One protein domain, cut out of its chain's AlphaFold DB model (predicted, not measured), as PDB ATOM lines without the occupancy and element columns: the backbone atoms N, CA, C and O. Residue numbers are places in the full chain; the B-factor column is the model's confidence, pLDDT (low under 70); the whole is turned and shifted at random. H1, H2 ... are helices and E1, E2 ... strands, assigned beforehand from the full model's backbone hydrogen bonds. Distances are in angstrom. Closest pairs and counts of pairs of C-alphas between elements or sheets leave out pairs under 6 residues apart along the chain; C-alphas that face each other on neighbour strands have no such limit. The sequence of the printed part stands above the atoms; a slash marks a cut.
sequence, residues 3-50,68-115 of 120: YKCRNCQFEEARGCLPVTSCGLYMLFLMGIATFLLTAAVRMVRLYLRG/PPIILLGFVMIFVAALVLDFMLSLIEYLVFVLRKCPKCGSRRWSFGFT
ATOM      1  N   TYR A   3     127.268 195.823 171.281       78.69
ATOM      2  CA  TYR A   3     126.057 195.117 171.675       78.69
ATOM      3  C   TYR A   3     125.724 195.422 173.130       78.69
ATOM      4  O   TYR A   3     126.598 195.401 173.999       78.69
ATOM      5  N   LYS A   4     124.441 195.668 173.404       83.44
ATOM      6  CA  LYS A   4     123.948 195.971 174.744       83.44
ATOM      7  C   LYS A   4     123.077 194.839 175.259       83.44
ATOM      8  O   LYS A   4     122.152 194.384 174.586       83.44
ATOM      9  N   CYS A   5     123.344 194.371 176.470       85.94
ATOM     10  CA  CYS A   5     122.482 193.399 177.124       85.94
ATOM     11  C   CYS A   5     121.171 194.081 177.540       85.94
ATOM     12  O   CYS A   5     121.184 195.025 178.327       85.94
ATOM     13  N   ARG A   6     120.019 193.572 177.087       83.50
ATOM     14  CA  ARG A   6     118.704 194.172 177.387       83.50
ATOM     15  C   ARG A   6     118.335 194.121 178.872       83.50
ATOM     16  O   ARG A   6     117.564 194.957 179.321       83.50
ATOM     17  N   ASN A   7     118.880 193.160 179.622       85.00
ATOM     18  CA  ASN A   7     118.571 192.987 181.043       85.00
ATOM     19  C   ASN A   7     119.387 193.924 181.954       85.00
ATOM     20  O   ASN A   7     118.823 194.740 182.666       85.00
ATOM     21  N   CYS A   8     120.723 193.841 181.913       87.00
ATOM     22  CA  CYS A   8     121.605 194.614 182.800       87.00
ATOM     23  C   CYS A   8     122.259 195.840 182.146       87.00
ATOM     24  O   CYS A   8     123.142 196.440 182.751       87.00
ATOM     25  N   GLN A   9     121.887 196.178 180.906       86.00
ATOM     26  CA  GLN A   9     122.426 197.317 180.149       86.00
ATOM     27  C   GLN A   9     123.955 197.288 179.959       86.00
ATOM     28  O   GLN A   9     124.541 198.294 179.576       86.00
ATOM     29  N   PHE A  10     124.607 196.144 180.195       84.56
ATOM     30  CA  PHE A  10     126.039 195.972 179.970       84.56
ATOM     31  C   PHE A  10     126.361 196.049 178.481       84.56
ATOM     32  O   PHE A  10     125.717 195.375 177.673       84.56
ATOM     33  N   GLU A  11     127.367 196.846 178.146       83.56
ATOM     34  CA  GLU A  11     127.839 197.051 176.784       83.56
ATOM     35  C   GLU A  11     129.120 196.253 176.563       83.56
ATOM     36  O   GLU A  11     130.067 196.341 177.345       83.56
ATOM     37  N   GLU A  12     129.142 195.464 175.494       78.62
ATOM     38  CA  GLU A  12     130.337 194.760 175.049       78.62
ATOM     39  C   GLU A  12     130.640 195.191 173.615       78.62
ATOM     40  O   GLU A  12     129.851 194.980 172.687       78.62
ATOM     41  N   ALA A  13     131.788 195.844 173.441       70.12
ATOM     42  CA  ALA A  13     132.314 196.175 172.131       70.12
ATOM     43  C   ALA A  13     133.081 194.961 171.604       70.12
ATOM     44  O   ALA A  13     134.116 194.581 172.153       70.12
ATOM     45  N   ARG A  14     132.589 194.351 170.525       65.56
ATOM     46  CA  ARG A  14     133.369 193.386 169.747       65.56
ATOM     47  C   ARG A  14     133.297 193.750 168.276       65.56
ATOM     48  O   ARG A  14     132.228 193.932 167.705       65.56
ATOM     49  N   GLY A  15     134.472 193.897 167.676       55.72
ATOM     50  CA  GLY A  15     134.674 193.938 166.233       55.72
ATOM     51  C   GLY A  15     135.348 192.641 165.816       55.72
ATOM     52  O   GLY A  15     136.532 192.630 165.504       55.72
ATOM     53  N   CYS A  16     134.627 191.528 165.902       53.41
ATOM     54  CA  CYS A  16     135.048 190.304 165.237       53.41
ATOM     55  C   CYS A  16     134.340 190.357 163.879       53.41
ATOM     56  O   CYS A  16     133.190 189.981 163.809       53.41
ATOM     57  N   LEU A  17     134.892 190.852 162.779       55.75
ATOM     58  CA  LEU A  17     136.208 190.549 162.254       55.75
ATOM     59  C   LEU A  17     136.464 191.467 161.043       55.75
ATOM     60  O   LEU A  17     135.858 191.231 160.004       55.75
ATOM     61  N   PRO A  18     137.377 192.450 161.101       51.38
ATOM     62  CA  PRO A  18     137.812 193.150 159.890       51.38
ATOM     63  C   PRO A  18     138.583 192.220 158.934       51.38
ATOM     64  O   PRO A  18     138.619 192.445 157.733       51.38
ATOM     65  N   VAL A  19     139.187 191.138 159.444       50.78
ATOM     66  CA  VAL A  19     140.048 190.245 158.649       50.78
ATOM     67  C   VAL A  19     139.241 189.236 157.824       50.78
ATOM     68  O   VAL A  19     139.539 189.046 156.647       50.78
ATOM     69  N   THR A  20     138.199 188.605 158.383       54.53
ATOM     70  CA  THR A  20     137.356 187.676 157.600       54.53
ATOM     71  C   THR A  20     136.362 188.398 156.709       54.53
ATOM     72  O   THR A  20     136.038 187.860 155.656       54.53
ATOM     73  N   SER A  21     135.905 189.598 157.080       60.94
ATOM     74  CA  SER A  21     135.106 190.423 156.174       60.94
ATOM     75  C   SER A  21     135.941 190.854 154.971       60.94
ATOM     76  O   SER A  21     135.516 190.588 153.853       60.94
ATOM     77  N   CYS A  22     137.168 191.360 155.162       61.22
ATOM     78  CA  CYS A  22     138.096 191.645 154.059       61.22
ATOM     79  C   CYS A  22     138.437 190.395 153.234       61.22
ATOM     80  O   CYS A  22     138.471 190.467 152.010       61.22
ATOM     81  N   GLY A  23     138.656 189.240 153.873       65.75
ATOM     82  CA  GLY A  23     138.929 187.978 153.176       65.75
ATOM     83  C   GLY A  23     137.761 187.504 152.306       65.75
ATOM     84  O   GLY A  23     137.965 187.139 151.151       65.75
ATOM     85  N   LEU A  24     136.530 187.565 152.823       66.31
ATOM     86  CA  LEU A  24     135.324 187.239 152.055       66.31
ATOM     87  C   LEU A  24     135.067 188.259 150.947       66.31
ATOM     88  O   LEU A  24     134.687 187.866 149.850       66.31
ATOM     89  N   TYR A  25     135.349 189.540 151.190       67.69
ATOM     90  CA  TYR A  25     135.268 190.581 150.171       67.69
ATOM     91  C   TYR A  25     136.268 190.344 149.033       67.69
ATOM     92  O   TYR A  25     135.909 190.423 147.861       67.69
ATOM     93  N   MET A  26     137.513 189.991 149.364       69.56
ATOM     94  CA  MET A  26     138.553 189.671 148.384       69.56
ATOM     95  C   MET A  26     138.218 188.403 147.598       69.56
ATOM     96  O   MET A  26     138.342 188.403 146.375       69.56
ATOM     97  N   LEU A  27     137.735 187.345 148.260       75.69
ATOM     98  CA  LEU A  27     137.260 186.130 147.587       75.69
ATOM     99  C   LEU A  27     136.077 186.417 146.666       75.69
ATOM    100  O   LEU A  27     136.020 185.887 145.561       75.69
ATOM    101  N   PHE A  28     135.151 187.273 147.095       73.56
ATOM    102  CA  PHE A  28     133.998 187.659 146.297       73.56
ATOM    103  C   PHE A  28     134.414 188.455 145.052       73.56
ATOM    104  O   PHE A  28     134.021 188.108 143.940       73.56
ATOM    105  N   LEU A  29     135.287 189.455 145.209       74.00
ATOM    106  CA  LEU A  29     135.851 190.218 144.092       74.00
ATOM    107  C   LEU A  29     136.654 189.327 143.136       74.00
ATOM    108  O   LEU A  29     136.493 189.432 141.920       74.00
ATOM    109  N   MET A  30     137.469 188.407 143.663       78.19
ATOM    110  CA  MET A  30     138.169 187.413 142.847       78.19
ATOM    111  C   MET A  30     137.199 186.471 142.129       78.19
ATOM    112  O   MET A  30     137.432 186.136 140.970       78.19
ATOM    113  N   GLY A  31     136.106 186.062 142.773       79.56
ATOM    114  CA  GLY A  31     135.064 185.229 142.174       79.56
ATOM    115  C   GLY A  31     134.377 185.928 141.003       79.56
ATOM    116  O   GLY A  31     134.222 185.343 139.934       79.56
ATOM    117  N   ILE A  32     134.051 187.213 141.156       77.44
ATOM    118  CA  ILE A  32     133.492 188.024 140.068       77.44
ATOM    119  C   ILE A  32     134.507 188.181 138.934       77.44
ATOM    120  O   ILE A  32     134.170 187.940 137.775       77.44
ATOM    121  N   ALA A  33     135.756 188.535 139.246       76.31
ATOM    122  CA  ALA A  33     136.797 188.709 138.238       76.31
ATOM    123  C   ALA A  33     137.073 187.408 137.465       76.31
ATOM    124  O   ALA A  33     137.173 187.423 136.238       76.31
ATOM    125  N   THR A  34     137.136 186.269 138.161       80.94
ATOM    126  CA  THR A  34     137.334 184.952 137.536       80.94
ATOM    127  C   THR A  34     136.122 184.519 136.715       80.94
ATOM    128  O   THR A  34     136.315 183.992 135.619       80.94
ATOM    129  N   PHE A  35     134.893 184.786 137.171       79.62
ATOM    130  CA  PHE A  35     133.670 184.529 136.403       79.62
ATOM    131  C   PHE A  35     133.620 185.360 135.114       79.62
ATOM    132  O   PHE A  35     133.374 184.815 134.040       79.62
ATOM    133  N   LEU A  36     133.921 186.659 135.188       78.06
ATOM    134  CA  LEU A  36     133.965 187.532 134.010       78.06
ATOM    135  C   LEU A  36     135.043 187.083 133.014       78.06
ATOM    136  O   LEU A  36     134.767 186.986 131.819       78.06
ATOM    137  N   LEU A  37     136.240 186.733 133.498       77.56
ATOM    138  CA  LEU A  37     137.317 186.180 132.669       77.56
ATOM    139  C   LEU A  37     136.912 184.860 132.005       77.56
ATOM    140  O   LEU A  37     137.125 184.682 130.807       77.56
ATOM    141  N   THR A  38     136.300 183.933 132.745       78.75
ATOM    142  CA  THR A  38     135.863 182.646 132.177       78.75
ATOM    143  C   THR A  38     134.714 182.805 131.188       78.75
ATOM    144  O   THR A  38     134.718 182.130 130.156       78.75
ATOM    145  N   ALA A  39     133.768 183.709 131.445       76.44
ATOM    146  CA  ALA A  39     132.701 184.047 130.511       76.44
ATOM    147  C   ALA A  39     133.264 184.668 129.222       76.44
ATOM    148  O   ALA A  39     132.916 184.218 128.131       76.44
ATOM    149  N   ALA A  40     134.195 185.622 129.333       75.81
ATOM    150  CA  ALA A  40     134.859 186.238 128.186       75.81
ATOM    151  C   ALA A  40     135.640 185.208 127.356       75.81
ATOM    152  O   ALA A  40     135.475 185.140 126.140       75.81
ATOM    153  N   VAL A  41     136.424 184.336 128.002       79.38
ATOM    154  CA  VAL A  41     137.160 183.259 127.318       79.38
ATOM    155  C   VAL A  41     136.205 182.270 126.647       79.38
ATOM    156  O   VAL A  41     136.480 181.827 125.533       79.38
ATOM    157  N   ARG A  42     135.073 181.922 127.276       79.06
ATOM    158  CA  ARG A  42     134.047 181.070 126.651       79.06
ATOM    159  C   ARG A  42     133.425 181.731 125.428       79.06
ATOM    160  O   ARG A  42     133.322 181.066 124.405       79.06
ATOM    161  N   MET A  43     133.061 183.008 125.518       71.00
ATOM    162  CA  MET A  43     132.515 183.761 124.387       71.00
ATOM    163  C   MET A  43     133.519 183.796 123.235       71.00
ATOM    164  O   MET A  43     133.187 183.380 122.133       71.00
ATOM    165  N   VAL A  44     134.773 184.170 123.499       76.75
ATOM    166  CA  VAL A  44     135.842 184.185 122.486       76.75
ATOM    167  C   VAL A  44     136.058 182.800 121.869       76.75
ATOM    168  O   VAL A  44     136.180 182.688 120.653       76.75
ATOM    169  N   ARG A  45     136.048 181.725 122.671       76.94
ATOM    170  CA  ARG A  45     136.145 180.353 122.145       76.94
ATOM    171  C   ARG A  45     134.958 179.983 121.263       76.94
ATOM    172  O   ARG A  45     135.184 179.351 120.244       76.94
ATOM    173  N   LEU A  46     133.732 180.351 121.634       70.44
ATOM    174  CA  LEU A  46     132.538 180.094 120.822       70.44
ATOM    175  C   LEU A  46     132.584 180.869 119.498       70.44
ATOM    176  O   LEU A  46     132.292 180.291 118.457       70.44
ATOM    177  N   TYR A  47     133.049 182.121 119.525       63.78
ATOM    178  CA  TYR A  47     133.288 182.918 118.319       63.78
ATOM    179  C   TYR A  47     134.364 182.301 117.411       63.78
ATOM    180  O   TYR A  47     134.166 182.216 116.204       63.78
ATOM    181  N   LEU A  48     135.478 181.820 117.974       68.25
ATOM    182  CA  LEU A  48     136.555 181.163 117.217       68.25
ATOM    183  C   LEU A  48     136.162 179.781 116.673       68.25
ATOM    184  O   LEU A  48     136.719 179.347 115.671       68.25
ATOM    185  N   ARG A  49     135.234 179.072 117.333       66.00
ATOM    186  CA  ARG A  49     134.792 177.730 116.917       66.00
ATOM    187  C   ARG A  49     133.792 177.745 115.758       66.00
ATOM    188  O   ARG A  49     133.510 176.684 115.225       66.00
ATOM    189  N   GLY A  50     133.287 178.916 115.362       55.69
ATOM    190  CA  GLY A  50     132.415 179.068 114.191       55.69
ATOM    191  C   GLY A  50     130.976 178.565 114.364       55.69
ATOM    192  O   GLY A  50     130.216 178.608 113.406       55.69
ATOM    193  N   PRO A  68     127.801 201.204 127.567       78.50
ATOM    194  CA  PRO A  68     127.697 201.938 128.830       78.50
ATOM    195  C   PRO A  68     126.656 201.388 129.823       78.50
ATOM    196  O   PRO A  68     127.021 201.199 130.987       78.50
ATOM    197  N   PRO A  69     125.395 201.084 129.439       78.88
ATOM    198  CA  PRO A  69     124.415 200.559 130.388       78.88
ATOM    199  C   PRO A  69     124.767 199.153 130.887       78.88
ATOM    200  O   PRO A  69     124.492 198.850 132.044       78.88
ATOM    201  N   ILE A  70     125.420 198.314 130.075       78.12
ATOM    202  CA  ILE A  70     125.893 196.988 130.508       78.12
ATOM    203  C   ILE A  70     126.993 197.124 131.571       78.12
ATOM    204  O   ILE A  70     126.952 196.438 132.592       78.12
ATOM    205  N   ILE A  71     127.949 198.034 131.364       77.44
ATOM    206  CA  ILE A  71     129.005 198.313 132.347       77.44
ATOM    207  C   ILE A  71     128.391 198.857 133.643       77.44
ATOM    208  O   ILE A  71     128.722 198.381 134.729       77.44
ATOM    209  N   LEU A  72     127.464 199.813 133.534       79.69
ATOM    210  CA  LEU A  72     126.761 200.381 134.684       79.69
ATOM    211  C   LEU A  72     125.996 199.305 135.464       79.69
ATOM    212  O   LEU A  72     126.112 199.241 136.686       79.69
ATOM    213  N   LEU A  73     125.266 198.429 134.769       80.50
ATOM    214  CA  LEU A  73     124.564 197.301 135.379       80.50
ATOM    215  C   LEU A  73     125.541 196.389 136.134       80.50
ATOM    216  O   LEU A  73     125.253 195.976 137.255       80.50
ATOM    217  N   GLY A  74     126.719 196.127 135.561       78.50
ATOM    218  CA  GLY A  74     127.788 195.378 136.222       78.50
ATOM    219  C   GLY A  74     128.224 196.014 137.546       78.50
ATOM    220  O   GLY A  74     128.275 195.330 138.567       78.50
ATOM    221  N   PHE A  75     128.463 197.328 137.562       79.19
ATOM    222  CA  PHE A  75     128.807 198.054 138.790       79.19
ATOM    223  C   PHE A  75     127.685 198.025 139.829       79.19
ATOM    224  O   PHE A  75     127.955 197.794 141.008       79.19
ATOM    225  N   VAL A  76     126.431 198.207 139.406       82.81
ATOM    226  CA  VAL A  76     125.269 198.127 140.301       82.81
ATOM    227  C   VAL A  76     125.163 196.736 140.920       82.81
ATOM    228  O   VAL A  76     124.983 196.624 142.129       82.81
ATOM    229  N   MET A  77     125.342 195.674 140.134       80.50
ATOM    230  CA  MET A  77     125.306 194.300 140.640       80.50
ATOM    231  C   MET A  77     126.428 194.024 141.646       80.50
ATOM    232  O   MET A  77     126.172 193.418 142.684       80.50
ATOM    233  N   ILE A  78     127.648 194.506 141.383       79.88
ATOM    234  CA  ILE A  78     128.772 194.406 142.329       79.88
ATOM    235  C   ILE A  78     128.432 195.134 143.632       79.88
ATOM    236  O   ILE A  78     128.633 194.585 144.714       79.88
ATOM    237  N   PHE A  79     127.891 196.348 143.536       79.25
ATOM    238  CA  PHE A  79     127.530 197.158 144.694       79.25
ATOM    239  C   PHE A  79     126.416 196.515 145.530       79.25
ATOM    240  O   PHE A  79     126.547 196.388 146.745       79.25
ATOM    241  N   VAL A  80     125.343 196.045 144.890       81.56
ATOM    242  CA  VAL A  80     124.249 195.343 145.574       81.56
ATOM    243  C   VAL A  80     124.765 194.077 146.247       81.56
ATOM    244  O   VAL A  80     124.446 193.826 147.407       81.56
ATOM    245  N   ALA A  81     125.598 193.293 145.564       76.69
ATOM    246  CA  ALA A  81     126.133 192.074 146.147       76.69
ATOM    247  C   ALA A  81     127.076 192.349 147.328       76.69
ATOM    248  O   ALA A  81     127.025 191.631 148.324       76.69
ATOM    249  N   ALA A  82     127.870 193.419 147.263       75.81
ATOM    250  CA  ALA A  82     128.661 193.907 148.387       75.81
ATOM    251  C   ALA A  82     127.793 194.259 149.607       75.81
ATOM    252  O   ALA A  82     128.091 193.810 150.712       75.81
ATOM    253  N   LEU A  83     126.695 194.999 149.408       79.19
ATOM    254  CA  LEU A  83     125.749 195.326 150.483       79.19
ATOM    255  C   LEU A  83     125.106 194.074 151.088       79.19
ATOM    256  O   LEU A  83     124.982 193.963 152.305       79.19
ATOM    257  N   VAL A  84     124.711 193.114 150.248       80.06
ATOM    258  CA  VAL A  84     124.142 191.838 150.708       80.06
ATOM    259  C   VAL A  84     125.166 191.050 151.524       80.06
ATOM    260  O   VAL A  84     124.818 190.476 152.554       80.06
ATOM    261  N   LEU A  85     126.429 191.034 151.097       76.69
ATOM    262  CA  LEU A  85     127.501 190.325 151.788       76.69
ATOM    263  C   LEU A  85     127.816 190.974 153.144       76.69
ATOM    264  O   LEU A  85     127.933 190.261 154.141       76.69
ATOM    265  N   ASP A  86     127.869 192.305 153.207       76.31
ATOM    266  CA  ASP A  86     128.030 193.059 154.456       76.31
ATOM    267  C   ASP A  86     126.867 192.815 155.433       76.31
ATOM    268  O   ASP A  86     127.072 192.535 156.620       76.31
ATOM    269  N   PHE A  87     125.634 192.807 154.917       77.50
ATOM    270  CA  PHE A  87     124.449 192.473 155.700       77.50
ATOM    271  C   PHE A  87     124.501 191.036 156.240       77.50
ATOM    272  O   PHE A  87     124.231 190.810 157.419       77.50
ATOM    273  N   MET A  88     124.884 190.062 155.410       78.31
ATOM    274  CA  MET A  88     125.009 188.659 155.821       78.31
ATOM    275  C   MET A  88     126.092 188.468 156.881       78.31
ATOM    276  O   MET A  88     125.874 187.756 157.859       78.31
ATOM    277  N   LEU A  89     127.240 189.131 156.734       76.81
ATOM    278  CA  LEU A  89     128.306 189.111 157.733       76.81
ATOM    279  C   LEU A  89     127.843 189.689 159.070       76.81
ATOM    280  O   LEU A  89     128.028 189.056 160.109       76.81
ATOM    281  N   SER A  90     127.179 190.843 159.029       76.12
ATOM    282  CA  SER A  90     126.587 191.478 160.207       76.12
ATOM    283  C   SER A  90     125.553 190.572 160.882       76.12
ATOM    284  O   SER A  90     125.513 190.459 162.109       76.12
ATOM    285  N   LEU A  91     124.736 189.871 160.090       79.31
ATOM    286  CA  LEU A  91     123.743 188.924 160.588       79.31
ATOM    287  C   LEU A  91     124.398 187.716 161.268       79.31
ATOM    288  O   LEU A  91     123.967 187.315 162.349       79.31
ATOM    289  N   ILE A  92     125.441 187.143 160.664       81.62
ATOM    290  CA  ILE A  92     126.191 186.019 161.237       81.62
ATOM    291  C   ILE A  92     126.852 186.440 162.553       81.62
ATOM    292  O   ILE A  92     126.745 185.714 163.544       81.62
ATOM    293  N   GLU A  93     127.487 187.615 162.594       78.50
ATOM    294  CA  GLU A  93     128.093 188.151 163.817       78.50
ATOM    295  C   GLU A  93     127.042 188.288 164.929       78.50
ATOM    296  O   GLU A  93     127.241 187.803 166.048       78.50
ATOM    297  N   TYR A  94     125.879 188.855 164.596       77.12
ATOM    298  CA  TYR A  94     124.765 188.981 165.526       77.12
ATOM    299  C   TYR A  94     124.249 187.620 166.016       77.12
ATOM    300  O   TYR A  94     124.045 187.444 167.218       77.12
ATOM    301  N   LEU A  95     124.081 186.631 165.131       80.88
ATOM    302  CA  LEU A  95     123.636 185.282 165.503       80.88
ATOM    303  C   LEU A  95     124.606 184.607 166.479       80.88
ATOM    304  O   LEU A  95     124.177 184.063 167.499       80.88
ATOM    305  N   VAL A  96     125.911 184.690 166.212       81.00
ATOM    306  CA  VAL A  96     126.950 184.180 167.121       81.00
ATOM    307  C   VAL A  96     126.858 184.867 168.483       81.00
ATOM    308  O   VAL A  96     127.024 184.227 169.526       81.00
ATOM    309  N   PHE A  97     126.567 186.165 168.490       75.69
ATOM    310  CA  PHE A  97     126.498 186.949 169.711       75.69
ATOM    311  C   PHE A  97     125.235 186.664 170.543       75.69
ATOM    312  O   PHE A  97     125.328 186.504 171.760       75.69
ATOM    313  N   VAL A  98     124.074 186.482 169.906       79.75
ATOM    314  CA  VAL A  98     122.810 186.101 170.573       79.75
ATOM    315  C   VAL A  98     122.925 184.768 171.321       79.75
ATOM    316  O   VAL A  98     122.306 184.579 172.369       79.75
ATOM    317  N   LEU A  99     123.748 183.840 170.829       83.06
ATOM    318  CA  LEU A  99     123.970 182.549 171.485       83.06
ATOM    319  C   LEU A  99     124.787 182.662 172.786       83.06
ATOM    320  O   LEU A  99     124.707 181.776 173.649       83.06
ATOM    321  N   ARG A 100     125.549 183.748 172.974       82.00
ATOM    322  CA  ARG A 100     126.365 183.962 174.176       82.00
ATOM    323  C   ARG A 100     125.537 184.475 175.347       82.00
ATOM    324  O   ARG A 100     124.619 185.278 175.203       82.00
ATOM    325  N   LYS A 101     125.895 184.029 176.552       85.81
ATOM    326  CA  LYS A 101     125.354 184.573 177.805       85.81
ATOM    327  C   LYS A 101     126.093 185.863 178.162       85.81
ATOM    328  O   LYS A 101     127.306 185.940 177.999       85.81
ATOM    329  N   CYS A 102     125.370 186.848 178.682       85.00
ATOM    330  CA  CYS A 102     125.951 188.062 179.234       85.00
ATOM    331  C   CYS A 102     126.870 187.717 180.419       85.00
ATOM    332  O   CYS A 102     126.413 187.029 181.336       85.00
ATOM    333  N   PRO A 103     128.118 188.219 180.463       86.44
ATOM    334  CA  PRO A 103     129.050 187.910 181.549       86.44
ATOM    335  C   PRO A 103     128.606 188.484 182.902       86.44
ATOM    336  O   PRO A 103     128.963 187.934 183.936       86.44
ATOM    337  N   LYS A 104     127.803 189.561 182.914       86.56
ATOM    338  CA  LYS A 104     127.318 190.184 184.159       86.56
ATOM    339  C   LYS A 104     126.054 189.548 184.731       86.56
ATOM    340  O   LYS A 104     125.937 189.432 185.941       86.56
ATOM    341  N   CYS A 105     125.079 189.198 183.889       89.19
ATOM    342  CA  CYS A 105     123.758 188.750 184.358       89.19
ATOM    343  C   CYS A 105     123.341 187.362 183.857       89.19
ATOM    344  O   CYS A 105     122.230 186.923 184.130       89.19
ATOM    345  N   GLY A 106     124.169 186.692 183.051       86.31
ATOM    346  CA  GLY A 106     123.884 185.362 182.501       86.31
ATOM    347  C   GLY A 106     122.775 185.299 181.440       86.31
ATOM    348  O   GLY A 106     122.605 184.257 180.805       86.31
ATOM    349  N   SER A 107     122.030 186.385 181.204       86.50
ATOM    350  CA  SER A 107     120.956 186.424 180.204       86.50
ATOM    351  C   SER A 107     121.501 186.417 178.765       86.50
ATOM    352  O   SER A 107     122.593 186.919 178.515       86.50
ATOM    353  N   ARG A 108     120.751 185.860 177.803       81.81
ATOM    354  CA  ARG A 108     121.126 185.798 176.366       81.81
ATOM    355  C   ARG A 108     120.480 186.887 175.502       81.81
ATOM    356  O   ARG A 108     120.483 186.819 174.279       81.81
ATOM    357  N   ARG A 109     119.840 187.875 176.130       82.25
ATOM    358  CA  ARG A 109     119.064 188.896 175.417       82.25
ATOM    359  C   ARG A 109     119.959 190.080 175.084       82.25
ATOM    360  O   ARG A 109     120.112 190.990 175.897       82.25
ATOM    361  N   TRP A 110     120.512 190.071 173.881       81.69
ATOM    362  CA  TRP A 110     121.319 191.164 173.346       81.69
ATOM    363  C   TRP A 110     120.496 192.052 172.408       81.69
ATOM    364  O   TRP A 110     119.521 191.607 171.801       81.69
ATOM    365  N   SER A 111     120.831 193.338 172.335       79.19
ATOM    366  CA  SER A 111     120.302 194.247 171.320       79.19
ATOM    367  C   SER A 111     120.935 193.945 169.963       79.19
ATOM    368  O   SER A 111     122.096 193.541 169.904       79.19
ATOM    369  N   PHE A 112     120.192 194.187 168.880       71.06
ATOM    370  CA  PHE A 112     120.780 194.222 167.543       71.06
ATOM    371  C   PHE A 112     121.886 195.284 167.527       71.06
ATOM    372  O   PHE A 112     121.714 196.345 168.136       71.06
ATOM    373  N   GLY A 113     123.042 194.933 166.960       64.50
ATOM    374  CA  GLY A 113     124.270 195.717 167.072       64.50
ATOM    375  C   GLY A 113     124.044 197.163 166.645       64.50
ATOM    376  O   GLY A 113     123.584 197.420 165.537       64.50
ATOM    377  N   PHE A 114     124.372 198.106 167.528       55.91
ATOM    378  CA  PHE A 114     124.506 199.500 167.129       55.91
ATOM    379  C   PHE A 114     125.887 199.637 166.486       55.91
ATOM    380  O   PHE A 114     126.923 199.475 167.142       55.91
ATOM    381  N   THR A 115     125.928 199.948 165.195       54.00
ATOM    382  CA  THR A 115     127.014 200.783 164.696       54.00
ATOM    383  C   THR A 115     126.751 202.156 165.306       54.00
ATOM    384  O   THR A 115     125.664 202.710 165.147       54.00
TER     385      THR A 115
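AT A GLANCE: This is residues 3 to 50 and 68 to 115 of the 120 residues of an uncharacterized protein of Blastopirellula marina (UniProt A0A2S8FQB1). Two long helices, H1 and H2, make a narrow V: the early part of H1 meets the later half of H2, and from there the two open away from each other, with residues 33 to 50 and 68 to 77 sticking out free. At the closed end of the V sits a small head of loops, made by residues 3 to 17, with the short strand E1, and by residues 99 to 115. The printed part has 96 residues with one named strand and two named helices, in the order E1, H1, H2, and its class is mostly helix. It is extended, with a radius of gyration of the C-alphas of 20.8 A, and spans 71 by 22 by 17 A, a length to which the free part of H1 adds much.

IN THESE COORDINATES: The printed part begins at Tyr 3. E1 is residues 11 to 13, with C-alpha 11 at (127.839, 197.051, 176.784). H1 is residues 18 to 48, 44.3 A from first to last C-alpha, and begins with C-alpha 18 at (137.812, 193.150, 159.890). H2 is residues 68 to 98, 44.9 A long by the same measure, and ends with C-alpha 98 at (122.810, 186.101, 170.573). Residues 99 to 115 hold no named element.

HOW THE PARTS SIT: H1 and H2 touch, and their closest C-alphas are those of Ser 21 and Leu 89, 7.1 A apart. H1 touches H2 with residues 21 to 25 alone, and H2 touches H1 with residues 82 to 89 alone. They run opposite ways at a shallow tilt of 34 degrees, only just short of steep, and their centres are 15.9 A apart. In both H1 and H2 every O i to N i+4 pair is within hydrogen-bond range. E1 is apart from H1 and from H2. E1 pairs with no named strand, but residues 3 to 4 pair antiparallel with residues 11 to 12 of E1.

THE WHOLE: The two C-alphas farthest apart are those of Gly 50 and Cys 105, 71.4 A. Without the stretches that stand free, residues 33 to 50 and 68 to 77, the body has 68 residues and spans 45 by 19 by 17 A. Residues 51 to 67 are cut out, and C-alphas 50 and 68 are 27.6 A apart across the cut. The link from E1 to H1 is tight, with 4 residues; the link from H1 to H2 runs across the cut. The mean pLDDT of the printed part is 75.6, and residues 14 to 26, 47 to 50 and 113 to 115 are under 70.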